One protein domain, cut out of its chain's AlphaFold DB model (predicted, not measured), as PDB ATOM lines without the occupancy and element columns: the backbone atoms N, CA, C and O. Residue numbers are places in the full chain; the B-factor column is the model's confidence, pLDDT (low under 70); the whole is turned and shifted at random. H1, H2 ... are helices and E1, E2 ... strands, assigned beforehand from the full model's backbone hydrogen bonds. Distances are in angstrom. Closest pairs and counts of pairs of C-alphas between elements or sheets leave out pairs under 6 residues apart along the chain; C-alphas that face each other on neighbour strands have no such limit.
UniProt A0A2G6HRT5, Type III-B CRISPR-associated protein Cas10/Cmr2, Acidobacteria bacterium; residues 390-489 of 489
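Overview. This is residues 390 to 489 of the 489 residues of the protein "Type III-B CRISPR-associated protein Cas10/Cmr2" of Acidobacteria bacterium (UniProt A0A2G6HRT5). H5 sits in the middle of a cluster of short helices, with H4 crossing it on one side and H1 and H6 on the other, while H2 lies across from H5, between H4 and H6. At one end a small hairpin, E1 and E2, runs out from H5, with H3 beside E2. You will find 100 printed residues with six named helices and two named strands, in the order H1 H2 H3 H4 H5 E1 E2 H6; the sheet E1 - E2 is antiparallel and the class is mostly helix. The whole is compact, with a radius of gyration of the C-alphas of 13.2 A and spans of 40 by 28 by 21 A.

Arrangement. Start at H1, residues 390 to 398: it touches H6, residues 474 to 484, at Gly 394 and Ala 479, C-alphas 4.4 A apart, about perpendicular, only just, at 71 degrees. H2, residues 408 to 416, touches H6 only at their ends, the closest C-alphas, Val 411 and Leu 476, 7.2 A apart. H3, residues 418 to 425, forms a helical hairpin with H4, residues 430 to 443, at a steep tilt of 44 degrees; the closest C-alphas, Ile 424 and Trp 430, are 5.3 A apart, and H4 touches with residues 430 to 434 alone. H5, residues 450 to 461, touches H4 at a steep tilt of 55 degrees, closest at C-alphas Ser 439 and Cys 454, 6.1 A. In the hairpin of E1, residues 462 to 465, and E2, residues 468 to 471, N 463 and O 470 are 3.0 A apart, within hydrogen-bond range. In each of the six helices every O i to N i+4 pair is within that range.

Along the chain. Find C-alpha 390 at (-27.156, 24.190, -18.497), where H1 begins. H4 runs 19.7 A; H5 and H6 16.1 A each. H6 ends at C-alpha 484, (-21.106, 16.117, -10.088).

Size, cuts and confidence. The C-alphas farthest apart, Lys 428 and Lys 487, are 41.3 A apart. The printed part has no cut and no long link. Look for pLDDT under 70 in residues 397 to 409, 444 to 448, 464 to 467 and 487 to 489.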
ATOM      1  N   PHE A 390     -27.790  25.512 -18.536       83.12
ATOM      2  CA  PHE A 390     -27.156  24.190 -18.497       83.12
ATOM      3  C   PHE A 390     -26.683  23.808 -17.088       83.12
ATOM      4  O   PHE A 390     -26.864  22.670 -16.653       83.12
ATOM      5  N   ASP A 391     -26.124  24.781 -16.365       78.00
ATOM      6  CA  ASP A 391     -25.618  24.581 -15.009       78.00
ATOM      7  C   ASP A 391     -26.745  24.409 -13.982       78.00
ATOM      8  O   ASP A 391     -26.650  23.559 -13.100       78.00
ATOM      9  N   GLU A 392     -27.850  25.147 -14.143       79.19
ATOM     10  CA  GLU A 392     -29.054  25.004 -13.312       79.19
ATOM     11  C   GLU A 392     -29.638  23.596 -13.443       79.19
ATOM     12  O   GLU A 392     -29.962  22.959 -12.440       79.19
ATOM     13  N   VAL A 393     -29.716  23.071 -14.674       74.94
ATOM     14  CA  VAL A 393     -30.209  21.706 -14.901       74.94
ATOM     15  C   VAL A 393     -29.284  20.691 -14.245       74.94
ATOM     16  O   VAL A 393     -29.739  19.786 -13.549       74.94
ATOM     17  N   GLY A 394     -27.978  20.829 -14.455       72.00
ATOM     18  CA  GLY A 394     -27.019  19.890 -13.901       72.00
ATOM     19  C   GLY A 394     -27.013  19.899 -12.368       72.00
ATOM     20  O   GLY A 394     -27.006  18.824 -11.766       72.00
ATOM     21  N   GLN A 395     -27.085  21.073 -11.727       73.25
ATOM     22  CA  GLN A 395     -27.184  21.202 -10.266       73.25
ATOM     23  C   GLN A 395     -28.461  20.552  -9.735       73.25
ATOM     24  O   GLN A 395     -28.400  19.795  -8.768       73.25
ATOM     25  N   TYR A 396     -29.590  20.770 -10.413       72.38
ATOM     26  CA  TYR A 396     -30.854  20.136 -10.063       72.38
ATOM     27  C   TYR A 396     -30.767  18.603 -10.130       72.38
ATOM     28  O   TYR A 396     -31.186  17.916  -9.200       72.38
ATOM     29  N   ILE A 397     -30.178  18.058 -11.202       67.69
ATOM     30  CA  ILE A 397     -30.012  16.606 -11.401       67.69
ATOM     31  C   ILE A 397     -29.010  15.998 -10.401       67.69
ATOM     32  O   ILE A 397     -29.150  14.840 -10.002       67.69
ATOM     33  N   ALA A 398     -27.971  16.747 -10.025       65.19
ATOM     34  CA  ALA A 398     -26.877  16.271  -9.180       65.19
ATOM     35  C   ALA A 398     -27.127  16.419  -7.664       65.19
ATOM     36  O   ALA A 398     -26.293  15.957  -6.877       65.19
ATOM     37  N   ASP A 399     -28.230  17.044  -7.242       66.75
ATOM     38  CA  ASP A 399     -28.619  17.176  -5.833       66.75
ATOM     39  C   ASP A 399     -29.020  15.804  -5.246       66.75
ATOM     40  O   ASP A 399     -29.936  15.182  -5.781       66.75
ATOM     41  N   PRO A 400     -28.387  15.319  -4.150       60.34
ATOM     42  CA  PRO A 400     -28.728  14.080  -3.437       60.34
ATOM     43  C   PRO A 400     -30.218  13.890  -3.134       60.34
ATOM     44  O   PRO A 400     -30.698  12.758  -3.156       60.34
ATOM     45  N   GLN A 401     -30.944  14.981  -2.884       58.78
ATOM     46  CA  GLN A 401     -32.380  14.969  -2.600       58.78
ATOM     47  C   GLN A 401     -33.228  14.775  -3.867       58.78
ATOM     48  O   GLN A 401     -34.328  14.247  -3.781       58.78
ATOM     49  N   ASN A 402     -32.694  15.119  -5.043       56.28
ATOM     50  CA  ASN A 402     -33.316  14.914  -6.360       56.28
ATOM     51  C   ASN A 402     -32.711  13.703  -7.121       56.28
ATOM     52  O   ASN A 402     -33.207  13.279  -8.171       56.28
ATOM     53  N   LEU A 403     -31.633  13.122  -6.578       48.44
ATOM     54  CA  LEU A 403     -30.746  12.117  -7.190       48.44
ATOM     55  C   LEU A 403     -31.415  10.755  -7.383       48.44
ATOM     56  O   LEU A 403     -31.030   9.993  -8.273       48.44
ATOM     57  N   VAL A 404     -32.433  10.453  -6.575       44.28
ATOM     58  CA  VAL A 404     -33.217   9.212  -6.678       44.28
ATOM     59  C   VAL A 404     -34.132   9.244  -7.916       44.28
ATOM     60  O   VAL A 404     -34.414   8.200  -8.499       44.28
ATOM     61  N   GLY A 405     -34.499  10.436  -8.402       44.50
ATOM     62  CA  GLY A 405     -35.544  10.621  -9.408       44.50
ATOM     63  C   GLY A 405     -35.095  10.938 -10.844       44.50
ATOM     64  O   GLY A 405     -35.796  10.574 -11.794       44.50
ATOM     65  N   VAL A 406     -33.942  11.594 -11.029       51.41
ATOM     66  CA  VAL A 406     -33.486  12.143 -12.338       51.41
ATOM     67  C   VAL A 406     -32.188  11.483 -12.834       51.41
ATOM     68  O   VAL A 406     -31.531  11.958 -13.756       51.41
ATOM     69  N   SER A 407     -31.802  10.359 -12.217       57.03
ATOM     70  CA  SER A 407     -30.604   9.585 -12.571       57.03
ATOM     71  C   SER A 407     -30.645   9.074 -14.021       57.03
ATOM     72  O   SER A 407     -31.632   9.238 -14.731       57.03
ATOM     73  N   THR A 408     -29.596   8.375 -14.469       58.25
ATOM     74  CA  THR A 408     -29.559   7.573 -15.716       58.25
ATOM     75  C   THR A 408     -30.862   6.815 -16.026       58.25
ATOM     76  O   THR A 408     -31.138   6.550 -17.192       58.25
ATOM     77  N   SER A 409     -31.673   6.510 -15.006       68.00
ATOM     78  CA  SER A 409     -33.040   6.001 -15.132       68.00
ATOM     79  C   SER A 409     -34.007   6.929 -15.884       68.00
ATOM     80  O   SER A 409     -34.753   6.424 -16.712       68.00
ATOM     81  N   LEU A 410     -34.024   8.253 -15.662       74.88
ATOM     82  CA  LEU A 410     -34.881   9.173 -16.421       74.88
ATOM     83  C   LEU A 410     -34.453   9.210 -17.884       74.88
ATOM     84  O   LEU A 410     -35.296   9.038 -18.750       74.88
ATOM     85  N   VAL A 411     -33.158   9.367 -18.165       77.06
ATOM     86  CA  VAL A 411     -32.657   9.364 -19.551       77.06
ATOM     87  C   VAL A 411     -33.018   8.055 -20.254       77.06
ATOM     88  O   VAL A 411     -33.533   8.082 -21.365       77.06
ATOM     89  N   TYR A 412     -32.833   6.916 -19.582       76.81
ATOM     90  CA  TYR A 412     -33.230   5.613 -20.111       76.81
ATOM     91  C   TYR A 412     -34.748   5.499 -20.329       76.81
ATOM     92  O   TYR A 412     -35.175   5.010 -21.370       76.81
ATOM     93  N   ARG A 413     -35.572   5.994 -19.393       82.25
ATOM     94  CA  ARG A 413     -37.037   6.050 -19.543       82.25
ATOM     95  C   ARG A 413     -37.446   6.910 -20.737       82.25
ATOM     96  O   ARG A 413     -38.245   6.466 -21.551       82.25
ATOM     97  N   LEU A 414     -36.898   8.118 -20.864       86.06
ATOM     98  CA  LEU A 414     -37.198   9.004 -21.991       86.06
ATOM     99  C   LEU A 414     -36.784   8.359 -23.321       86.06
ATOM    100  O   LEU A 414     -37.537   8.426 -24.286       86.06
ATOM    101  N   GLU A 415     -35.647   7.663 -23.348       86.69
ATOM    102  CA  GLU A 415     -35.193   6.913 -24.521       86.69
ATOM    103  C   GLU A 415     -36.160   5.775 -24.899       86.69
ATOM    104  O   GLU A 415     -36.469   5.602 -26.075       86.69
ATOM    105  N   GLN A 416     -36.717   5.044 -23.922       88.50
ATOM    106  CA  GLN A 416     -37.753   4.027 -24.175       88.50
ATOM    107  C   GLN A 416     -39.022   4.620 -24.808       88.50
ATOM    108  O   GLN A 416     -39.685   3.952 -25.601       88.50
ATOM    109  N   PHE A 417     -39.353   5.872 -24.484       90.19
ATOM    110  CA  PHE A 417     -40.506   6.584 -25.036       90.19
ATOM    111  C   PHE A 417     -40.182   7.419 -26.283       90.19
ATOM    112  O   PHE A 417     -41.057   8.157 -26.741       90.19
ATOM    113  N   ARG A 418     -38.983   7.286 -26.875       90.88
ATOM    114  CA  ARG A 418     -38.551   8.057 -28.055       90.88
ATOM    115  C   ARG A 418     -39.623   8.161 -29.153       90.88
ATOM    116  O   ARG A 418     -39.930   9.293 -29.519       90.88
ATOM    117  N   PRO A 419     -40.261   7.068 -29.630       91.38
ATOM    118  CA  PRO A 419     -41.276   7.176 -30.684       91.38
ATOM    119  C   PRO A 419     -42.474   8.050 -30.284       91.38
ATOM    120  O   PRO A 419     -43.016   8.787 -31.105       91.38
ATOM    121  N   GLY A 420     -42.876   7.995 -29.011       91.25
ATOM    122  CA  GLY A 420     -43.962   8.816 -28.478       91.25
ATOM    123  C   GLY A 420     -43.571  10.288 -28.357       91.25
ATOM    124  O   GLY A 420     -44.348  11.161 -28.735       91.25
ATOM    125  N   ILE A 421     -42.353  10.571 -27.891       91.19
ATOM    126  CA  ILE A 421     -41.838  11.943 -27.781       91.19
ATOM    127  C   ILE A 421     -41.674  12.564 -29.173       91.19
ATOM    128  O   ILE A 421     -42.095  13.696 -29.397       91.19
ATOM    129  N   GLU A 422     -41.133  11.821 -30.136       91.00
ATOM    130  CA  GLU A 422     -40.998  12.276 -31.524       91.00
ATOM    131  C   GLU A 422     -42.367  12.551 -32.165       91.00
ATOM    132  O   GLU A 422     -42.530  13.565 -32.847       91.00
ATOM    133  N   ALA A 423     -43.382  11.727 -31.880       90.94
ATOM    134  CA  ALA A 423     -44.754  11.984 -32.313       90.94
ATOM    135  C   ALA A 423     -45.356  13.245 -31.664       90.94
ATOM    136  O   ALA A 423     -46.055  14.003 -32.342       90.94
ATOM    137  N   ILE A 424     -45.066  13.503 -30.380       92.19
ATOM    138  CA  ILE A 424     -45.467  14.736 -29.679       92.19
ATOM    139  C   ILE A 424     -44.838  15.964 -30.346       92.19
ATOM    140  O   ILE A 424     -45.545  16.937 -30.607       92.19
ATOM    141  N   LEU A 425     -43.539  15.922 -30.665       90.31
ATOM    142  CA  LEU A 425     -42.796  17.046 -31.254       90.31
ATOM    143  C   LEU A 425     -43.318  17.486 -32.635       90.31
ATOM    144  O   LEU A 425     -43.093  18.632 -33.039       90.31
ATOM    145  N   GLN A 426     -44.036  16.609 -33.340       90.06
ATOM    146  CA  GLN A 426     -44.677  16.902 -34.626       90.06
ATOM    147  C   GLN A 426     -46.041  17.604 -34.488       90.06
ATOM    148  O   GLN A 426     -46.552  18.147 -35.469       90.06
ATOM    149  N   GLN A 427     -46.638  17.625 -33.293       90.94
ATOM    150  CA  GLN A 427     -47.943  18.247 -33.064       90.94
ATOM    151  C   GLN A 427     -47.852  19.775 -32.955       90.94
ATOM    152  O   GLN A 427     -46.837  20.348 -32.558       90.94
ATOM    153  N   LYS A 428     -48.957  20.472 -33.252       89.25
ATOM    154  CA  LYS A 428     -49.025  21.942 -33.117       89.25
ATOM    155  C   LYS A 428     -48.874  22.400 -31.660       89.25
ATOM    156  O   LYS A 428     -48.192  23.386 -31.406       89.25
ATOM    157  N   ASN A 429     -49.463  21.663 -30.720       91.00
ATOM    158  CA  ASN A 429     -49.413  21.898 -29.272       91.00
ATOM    159  C   ASN A 429     -48.337  21.048 -28.565       91.00
ATOM    160  O   ASN A 429     -48.497  20.690 -27.399       91.00
ATOM    161  N   TRP A 430     -47.246  20.708 -29.264       89.31
ATOM    162  CA  TRP A 430     -46.168  19.860 -28.740       89.31
ATOM    163  C   TRP A 430     -45.640  20.311 -27.372       89.31
ATOM    164  O   TRP A 430     -45.300  19.464 -26.558       89.31
ATOM    165  N   ASN A 431     -45.572  21.623 -27.114       88.81
ATOM    166  CA  ASN A 431     -45.002  22.178 -25.886       88.81
ATOM    167  C   ASN A 431     -45.836  21.757 -24.665       88.81
ATOM    168  O   ASN A 431     -45.301  21.207 -23.708       88.81
ATOM    169  N   ASP A 432     -47.160  21.910 -24.746       90.94
ATOM    170  CA  ASP A 432     -48.073  21.521 -23.669       90.94
ATOM    171  C   ASP A 432     -48.116  19.998 -23.490       90.94
ATOM    172  O   ASP A 432     -48.092  19.500 -22.365       90.94
ATOM    173  N   LEU A 433     -48.114  19.249 -24.599       91.06
ATOM    174  CA  LEU A 433     -48.103  17.784 -24.582       91.06
ATOM    175  C   LEU A 433     -46.808  17.219 -23.984       91.06
ATOM    176  O   LEU A 433     -46.855  16.300 -23.167       91.06
ATOM    177  N   LEU A 434     -45.655  17.769 -24.371       90.06
ATOM    178  CA  LEU A 434     -44.355  17.350 -23.857       90.06
ATOM    179  C   LEU A 434     -44.224  17.704 -22.377       90.06
ATOM    180  O   LEU A 434     -43.758  16.875 -21.599       90.06
ATOM    181  N   ARG A 435     -44.692  18.893 -21.979       90.75
ATOM    182  CA  ARG A 435     -44.749  19.300 -20.574       90.75
ATOM    183  C   ARG A 435     -45.599  18.338 -19.754       90.75
ATOM    184  O   ARG A 435     -45.122  17.839 -18.744       90.75
ATOM    185  N   ALA A 436     -46.818  18.033 -20.198       89.00
ATOM    186  CA  ALA A 436     -47.702  17.100 -19.501       89.00
ATOM    187  C   ALA A 436     -47.081  15.698 -19.385       89.00
ATOM    188  O   ALA A 436     -47.108  15.091 -18.313       89.00
ATOM    189  N   PHE A 437     -46.464  15.206 -20.464       89.19
ATOM    190  CA  PHE A 437     -45.766  13.922 -20.466       89.19
ATOM    191  C   PHE A 437     -44.607  13.898 -19.462       89.19
ATOM    192  O   PHE A 437     -44.508  12.970 -18.661       89.19
ATOM    193  N   LEU A 438     -43.741  14.913 -19.482       86.75
ATOM    194  CA  LEU A 438     -42.594  14.995 -18.581       86.75
ATOM    195  C   LEU A 438     -43.016  15.180 -17.129       86.75
ATOM    196  O   LEU A 438     -42.470  14.492 -16.272       86.75
ATOM    197  N   SER A 439     -44.012  16.021 -16.848       85.00
ATOM    198  CA  SER A 439     -44.566  16.168 -15.499       85.00
ATOM    199  C   SER A 439     -45.027  14.818 -14.945       85.00
ATOM    200  O   SER A 439     -44.608  14.442 -13.855       85.00
ATOM    201  N   ALA A 440     -45.745  14.010 -15.733       84.25
ATOM    202  CA  ALA A 440     -46.150  12.662 -15.322       84.25
ATOM    203  C   ALA A 440     -44.961  11.695 -15.112       84.25
ATOM    204  O   ALA A 440     -45.021  10.794 -14.271       84.25
ATOM    205  N   GLN A 441     -43.860  11.851 -15.862       80.06
ATOM    206  CA  GLN A 441     -42.637  11.064 -15.636       80.06
ATOM    207  C   GLN A 441     -41.878  11.492 -14.373       80.06
ATOM    208  O   GLN A 441     -41.220  10.648 -13.753       80.06
ATOM    209  N   LEU A 442     -41.960  12.775 -14.012       77.81
ATOM    210  CA  LEU A 442     -41.281  13.395 -12.874       77.81
ATOM    211  C   LEU A 442     -42.073  13.267 -11.562       77.81
ATOM    212  O   LEU A 442     -41.461  13.204 -10.503       77.81
ATOM    213  N   GLU A 443     -43.401  13.137 -11.603       73.06
ATOM    214  CA  GLU A 443     -44.221  12.810 -10.421       73.06
ATOM    215  C   GLU A 443     -43.782  11.493  -9.766       73.06
ATOM    216  O   GLU A 443     -43.756  11.370  -8.545       73.06
ATOM    217  N   ARG A 444     -43.335  10.526 -10.575       65.69
ATOM    218  CA  ARG A 444     -42.791   9.241 -10.102       65.69
ATOM    219  C   ARG A 444     -41.424   9.361  -9.419       65.69
ATOM    220  O   ARG A 444     -40.909   8.362  -8.927       65.69
ATOM    221  N   SER A 445     -40.815  10.542  -9.462       64.81
ATOM    222  CA  SER A 445     -39.430  10.803  -9.072       64.81
ATOM    223  C   SER A 445     -39.294  11.573  -7.743       64.81
ATOM    224  O   SER A 445     -38.167  11.897  -7.386       64.81
ATOM    225  N   GLU A 446     -40.399  11.848  -7.026       64.38
ATOM    226  CA  GLU A 446     -40.451  12.507  -5.695       64.38
ATOM    227  C   GLU A 446     -39.605  13.795  -5.576       64.38
ATOM    228  O   GLU A 446     -38.875  14.016  -4.612       64.38
ATOM    229  N   LEU A 447     -39.687  14.666  -6.583       65.81
ATOM    230  CA  LEU A 447     -38.874  15.880  -6.660       65.81
ATOM    231  C   LEU A 447     -39.426  17.041  -5.822       65.81
ATOM    232  O   LEU A 447     -40.636  17.256  -5.780       65.81
ATOM    233  N   LYS A 448     -38.532  17.854  -5.237       62.78
ATOM    234  CA  LYS A 448     -38.902  19.055  -4.459       62.78
ATOM    235  C   LYS A 448     -39.591  20.145  -5.291       62.78
ATOM    236  O   LYS A 448     -40.425  20.865  -4.757       62.78
ATOM    237  N   GLU A 449     -39.251  20.262  -6.578       71.44
ATOM    238  CA  GLU A 449     -39.760  21.309  -7.485       71.44
ATOM    239  C   GLU A 449     -39.955  20.756  -8.915       71.44
ATOM    240  O   GLU A 449     -39.135  21.007  -9.807       71.44
ATOM    241  N   PRO A 450     -41.001  19.945  -9.159       71.31
ATOM    242  CA  PRO A 450     -41.155  19.199 -10.409       71.31
ATOM    243  C   PRO A 450     -41.438  20.095 -11.626       71.31
ATOM    244  O   PRO A 450     -41.007  19.776 -12.733       71.31
ATOM    245  N   GLU A 451     -42.113  21.234 -11.446       77.75
ATOM    246  CA  GLU A 451     -42.425  22.157 -12.549       77.75
ATOM    247  C   GLU A 451     -41.173  22.843 -13.110       77.75
ATOM    248  O   GLU A 451     -40.991  22.920 -14.329       77.75
ATOM    249  N   GLN A 452     -40.275  23.294 -12.228       76.44
ATOM    250  CA  GLN A 452     -39.001  23.885 -12.630       76.44
ATOM    251  C   GLN A 452     -38.120  22.850 -13.335       76.44
ATOM    252  O   GLN A 452     -37.572  23.136 -14.401       76.44
ATOM    253  N   ALA A 453     -38.049  21.627 -12.801       74.38
ATOM    254  CA  ALA A 453     -37.332  20.520 -13.427       74.38
ATOM    255  C   ALA A 453     -37.856  20.207 -14.829       74.38
ATOM    256  O   ALA A 453     -37.072  20.037 -15.760       74.38
ATOM    257  N   CYS A 454     -39.181  20.156 -14.978       81.44
ATOM    258  CA  CYS A 454     -39.842  19.893 -16.248       81.44
ATOM    259  C   CYS A 454     -39.429  20.934 -17.292       81.44
ATOM    260  O   CYS A 454     -38.951  20.568 -18.363       81.44
ATOM    261  N   SER A 455     -39.502  22.222 -16.941       82.62
ATOM    262  CA  SER A 455     -39.050  23.320 -17.801       82.62
ATOM    263  C   SER A 455     -37.588  23.145 -18.235       82.62
ATOM    264  O   SER A 455     -37.295  23.101 -19.427       82.62
ATOM    265  N   LEU A 456     -36.681  22.943 -17.275       78.06
ATOM    266  CA  LEU A 456     -35.245  22.792 -17.531       78.06
ATOM    267  C   LEU A 456     -34.911  21.575 -18.409       78.06
ATOM    268  O   LEU A 456     -34.087  21.664 -19.320       78.06
ATOM    269  N   ILE A 457     -35.559  20.437 -18.151       82.69
ATOM    270  CA  ILE A 457     -35.371  19.205 -18.919       82.69
ATOM    271  C   ILE A 457     -35.897  19.383 -20.344       82.69
ATOM    272  O   ILE A 457     -35.207  18.991 -21.282       82.69
ATOM    273  N   MET A 458     -37.067  20.007 -20.522       85.50
ATOM    274  CA  MET A 458     -37.637  20.292 -21.846       85.50
ATOM    275  C   MET A 458     -36.673  21.075 -22.730       85.50
ATOM    276  O   MET A 458     -36.483  20.713 -23.890       85.50
ATOM    277  N   ASP A 459     -36.044  22.114 -22.180       82.75
ATOM    278  CA  ASP A 459     -35.104  22.951 -22.928       82.75
ATOM    279  C   ASP A 459     -33.862  22.173 -23.391       82.75
ATOM    280  O   ASP A 459     -33.295  22.474 -24.444       82.75
ATOM    281  N   LEU A 460     -33.430  21.169 -22.621       82.12
ATOM    282  CA  LEU A 460     -32.256  20.362 -22.950       82.12
ATOM    283  C   LEU A 460     -32.531  19.210 -23.904       82.12
ATOM    284  O   LEU A 460     -31.610  18.854 -24.629       82.12
ATOM    285  N   ILE A 461     -33.724  18.609 -23.873       84.06
ATOM    286  CA  ILE A 461     -34.020  17.422 -24.688       84.06
ATOM    287  C   ILE A 461     -34.574  17.747 -26.075       84.06
ATOM    288  O   ILE A 461     -34.635  16.872 -26.942       84.06
ATOM    289  N   GLU A 462     -35.035  18.981 -26.274       82.62
ATOM    290  CA  GLU A 462     -35.533  19.461 -27.556       82.62
ATOM    291  C   GLU A 462     -34.441  20.225 -28.306       82.62
ATOM    292  O   GLU A 462     -33.752  21.115 -27.787       82.62
ATOM    293  N   HIS A 463     -34.282  19.869 -29.579       76.25
ATOM    294  CA  HIS A 463     -33.379  20.560 -30.480       76.25
ATOM    295  C   HIS A 463     -34.054  20.821 -31.813       76.25
ATOM    296  O   HIS A 463     -34.545  19.907 -32.473       76.25
ATOM    297  N   THR A 464     -33.952  22.059 -32.279       68.62
ATOM    298  CA  THR A 464     -34.321  22.403 -33.646       68.62
ATOM    299  C   THR A 464     -33.109  22.225 -34.565       68.62
ATOM    300  O   THR A 464     -32.124  22.957 -34.459       68.62
ATOM    301  N   ARG A 465     -33.171  21.263 -35.493       64.06
ATOM    302  CA  ARG A 465     -32.167  21.036 -36.548       64.06
ATOM    303  C   ARG A 465     -32.811  21.220 -37.916       64.06
ATOM    304  O   ARG A 465     -33.787  20.555 -38.237       64.06
ATOM    305  N   GLY A 466     -32.286  22.140 -38.728       61.03
ATOM    306  CA  GLY A 466     -32.809  22.379 -40.083       61.03
ATOM    307  C   GLY A 466     -34.296  22.771 -40.129       61.03
ATOM    308  O   GLY A 466     -34.967  22.490 -41.114       61.03
ATOM    309  N   GLY A 467     -34.821  23.374 -39.055       67.06
ATOM    310  CA  GLY A 467     -36.238  23.736 -38.922       67.06
ATOM    311  C   GLY A 467     -37.156  22.615 -38.416       67.06
ATOM    312  O   GLY A 467     -38.341  22.866 -38.215       67.06
ATOM    313  N   GLN A 468     -36.632  21.409 -38.169       73.62
ATOM    314  CA  GLN A 468     -37.377  20.295 -37.575       73.62
ATOM    315  C   GLN A 468     -36.968  20.079 -36.117       73.62
ATOM    316  O   GLN A 468     -35.786  20.164 -35.776       73.62
ATOM    317  N   ARG A 469     -37.952  19.805 -35.255       82.75
ATOM    318  CA  ARG A 469     -37.720  19.463 -33.848       82.75
ATOM    319  C   ARG A 469     -37.308  18.005 -33.737       82.75
ATOM    320  O   ARG A 469     -37.940  17.139 -34.338       82.75
ATOM    321  N   ALA A 470     -36.277  17.749 -32.953       84.56
ATOM    322  CA  ALA A 470     -35.756  16.425 -32.673       84.56
ATOM    323  C   ALA A 470     -35.606  16.230 -31.163       84.56
ATOM    324  O   ALA A 470     -35.309  17.176 -30.430       84.56
ATOM    325  N   PHE A 471     -35.808  14.988 -30.731       87.94
ATOM    326  CA  PHE A 471     -35.616  14.564 -29.353       87.94
ATOM    327  C   PHE A 471     -34.210  13.982 -29.161       87.94
ATOM    328  O   PHE A 471     -33.819  13.034 -29.852       87.94
ATOM    329  N   ASP A 472     -33.471  14.528 -28.200       86.06
ATOM    330  CA  ASP A 472     -32.136  14.070 -27.823       86.06
ATOM    331  C   ASP A 472     -31.945  14.175 -26.299       86.06
ATOM    332  O   ASP A 472     -31.819  15.274 -25.771       86.06
ATOM    333  N   PRO A 473     -31.920  13.057 -25.555       84.69
ATOM    334  CA  PRO A 473     -31.736  13.093 -24.110       84.69
ATOM    335  C   PRO A 473     -30.260  13.064 -23.679       84.69
ATOM    336  O   PRO A 473     -29.973  13.100 -22.478       84.69
ATOM    337  N   GLU A 474     -29.305  12.989 -24.613       84.56
ATOM    338  CA  GLU A 474     -27.873  12.965 -24.302       84.56
ATOM    339  C   GLU A 474     -27.377  14.187 -23.502       84.56
ATOM    340  O   GLU A 474     -26.582  13.984 -22.571       84.56
ATOM    341  N   PRO A 475     -27.844  15.426 -23.766       88.00
ATOM    342  CA  PRO A 475     -27.453  16.612 -23.006       88.00
ATOM    343  C   PRO A 475     -27.672  16.503 -21.496       88.00
ATOM    344  O   PRO A 475     -26.853  17.010 -20.729       88.00
ATOM    345  N   LEU A 476     -28.715  15.790 -21.054       84.06
ATOM    346  CA  LEU A 476     -28.983  15.557 -19.629       84.06
ATOM    347  C   LEU A 476     -27.845  14.775 -18.962       84.06
ATOM    348  O   LEU A 476     -27.465  15.069 -17.829       84.06
ATOM    349  N   ILE A 477     -27.264  13.800 -19.670       84.81
ATOM    350  CA  ILE A 477     -26.127  13.015 -19.167       84.81
ATOM    351  C   ILE A 477     -24.901  13.913 -19.005       84.81
ATOM    352  O   ILE A 477     -24.165  13.772 -18.026       84.81
ATOM    353  N   ILE A 478     -24.663  14.811 -19.965       89.00
ATOM    354  CA  ILE A 478     -23.523  15.732 -19.941       89.00
ATOM    355  C   ILE A 478     -23.684  16.728 -18.788       89.00
ATOM    356  O   ILE A 478     -22.754  16.872 -17.995       89.00
ATOM    357  N   ALA A 479     -24.863  17.339 -18.644       86.88
ATOM    358  CA  ALA A 479     -25.169  18.273 -17.561       86.88
ATOM    359  C   ALA A 479     -24.972  17.619 -16.187       86.88
ATOM    360  O   ALA A 479     -24.208  18.118 -15.360       86.88
ATOM    361  N   ALA A 480     -25.551  16.433 -15.982       81.56
ATOM    362  CA  ALA A 480     -25.381  15.674 -14.746       81.56
ATOM    363  C   ALA A 480     -23.910  15.323 -14.468       81.56
ATOM    364  O   ALA A 480     -23.453  15.390 -13.327       81.56
ATOM    365  N   PHE A 481     -23.153  14.939 -15.501       86.62
ATOM    366  CA  PHE A 481     -21.735  14.613 -15.362       86.62
ATOM    367  C   PHE A 481     -20.916  15.831 -14.924       86.62
ATOM    368  O   PHE A 481     -20.121  15.727 -13.991       86.62
ATOM    369  N   MET A 482     -21.124  16.985 -15.564       87.81
ATOM    370  CA  MET A 482     -20.405  18.215 -15.234       87.81
ATOM    371  C   MET A 482     -20.743  18.701 -13.820       87.81
ATOM    372  O   MET A 482     -19.831  19.017 -13.057       87.81
ATOM    373  N   SER A 483     -22.007  18.672 -13.400       83.69
ATOM    374  CA  SER A 483     -22.382  19.171 -12.069       83.69
ATOM    375  C   SER A 483     -21.920  18.290 -10.914       83.69
ATOM    376  O   SER A 483     -21.608  18.805  -9.846       83.69
ATOM    377  N   LYS A 484     -21.736  16.978 -11.111       81.25
ATOM    378  CA  LYS A 484     -21.106  16.117 -10.088       81.25
ATOM    379  C   LYS A 484     -19.660  16.501  -9.753       81.25
ATOM    380  O   LYS A 484     -19.171  16.129  -8.683       81.25
ATOM    381  N   THR A 485     -18.982  17.203 -10.665       73.31
ATOM    382  CA  THR A 485     -17.619  17.723 -10.466       73.31
ATOM    383  C   THR A 485     -17.605  19.075  -9.745       73.31
ATOM    384  O   THR A 485     -16.554  19.519  -9.277       73.31
ATOM    385  N   GLN A 486     -18.761  19.729  -9.611       73.38
ATOM    386  CA  GLN A 486     -18.893  20.967  -8.855       73.38
ATOM    387  C   GLN A 486     -18.962  20.677  -7.355       73.38
ATOM    388  O   GLN A 486     -19.388  19.611  -6.906       73.38
ATOM    389  N   LYS A 487     -18.512  21.648  -6.557       55.81
ATOM    390  CA  LYS A 487     -18.664  21.592  -5.105       55.81
ATOM    391  C   LYS A 487     -20.166  21.667  -4.812       55.81
ATOM    392  O   LYS A 487     -20.788  22.658  -5.185       55.81
ATOM    393  N   GLN A 488     -20.738  20.637  -4.186       49.72
ATOM    394  CA  GLN A 488     -22.064  20.766  -3.580       49.72
ATOM    395  C   GLN A 488     -21.965  21.928  -2.583       49.72
ATOM    396  O   GLN A 488     -21.059  21.924  -1.743       49.72
ATOM    397  N   LYS A 489     -22.763  22.975  -2.814       36.50
ATOM    398  CA  LYS A 489     -22.778  24.176  -1.974       36.50
ATOM    399  C   LYS A 489     -23.190  23.840  -0.553       36.50
ATOM    400  O   LYS A 489     -24.086  22.980  -0.402       36.50
TER     401      LYS A 489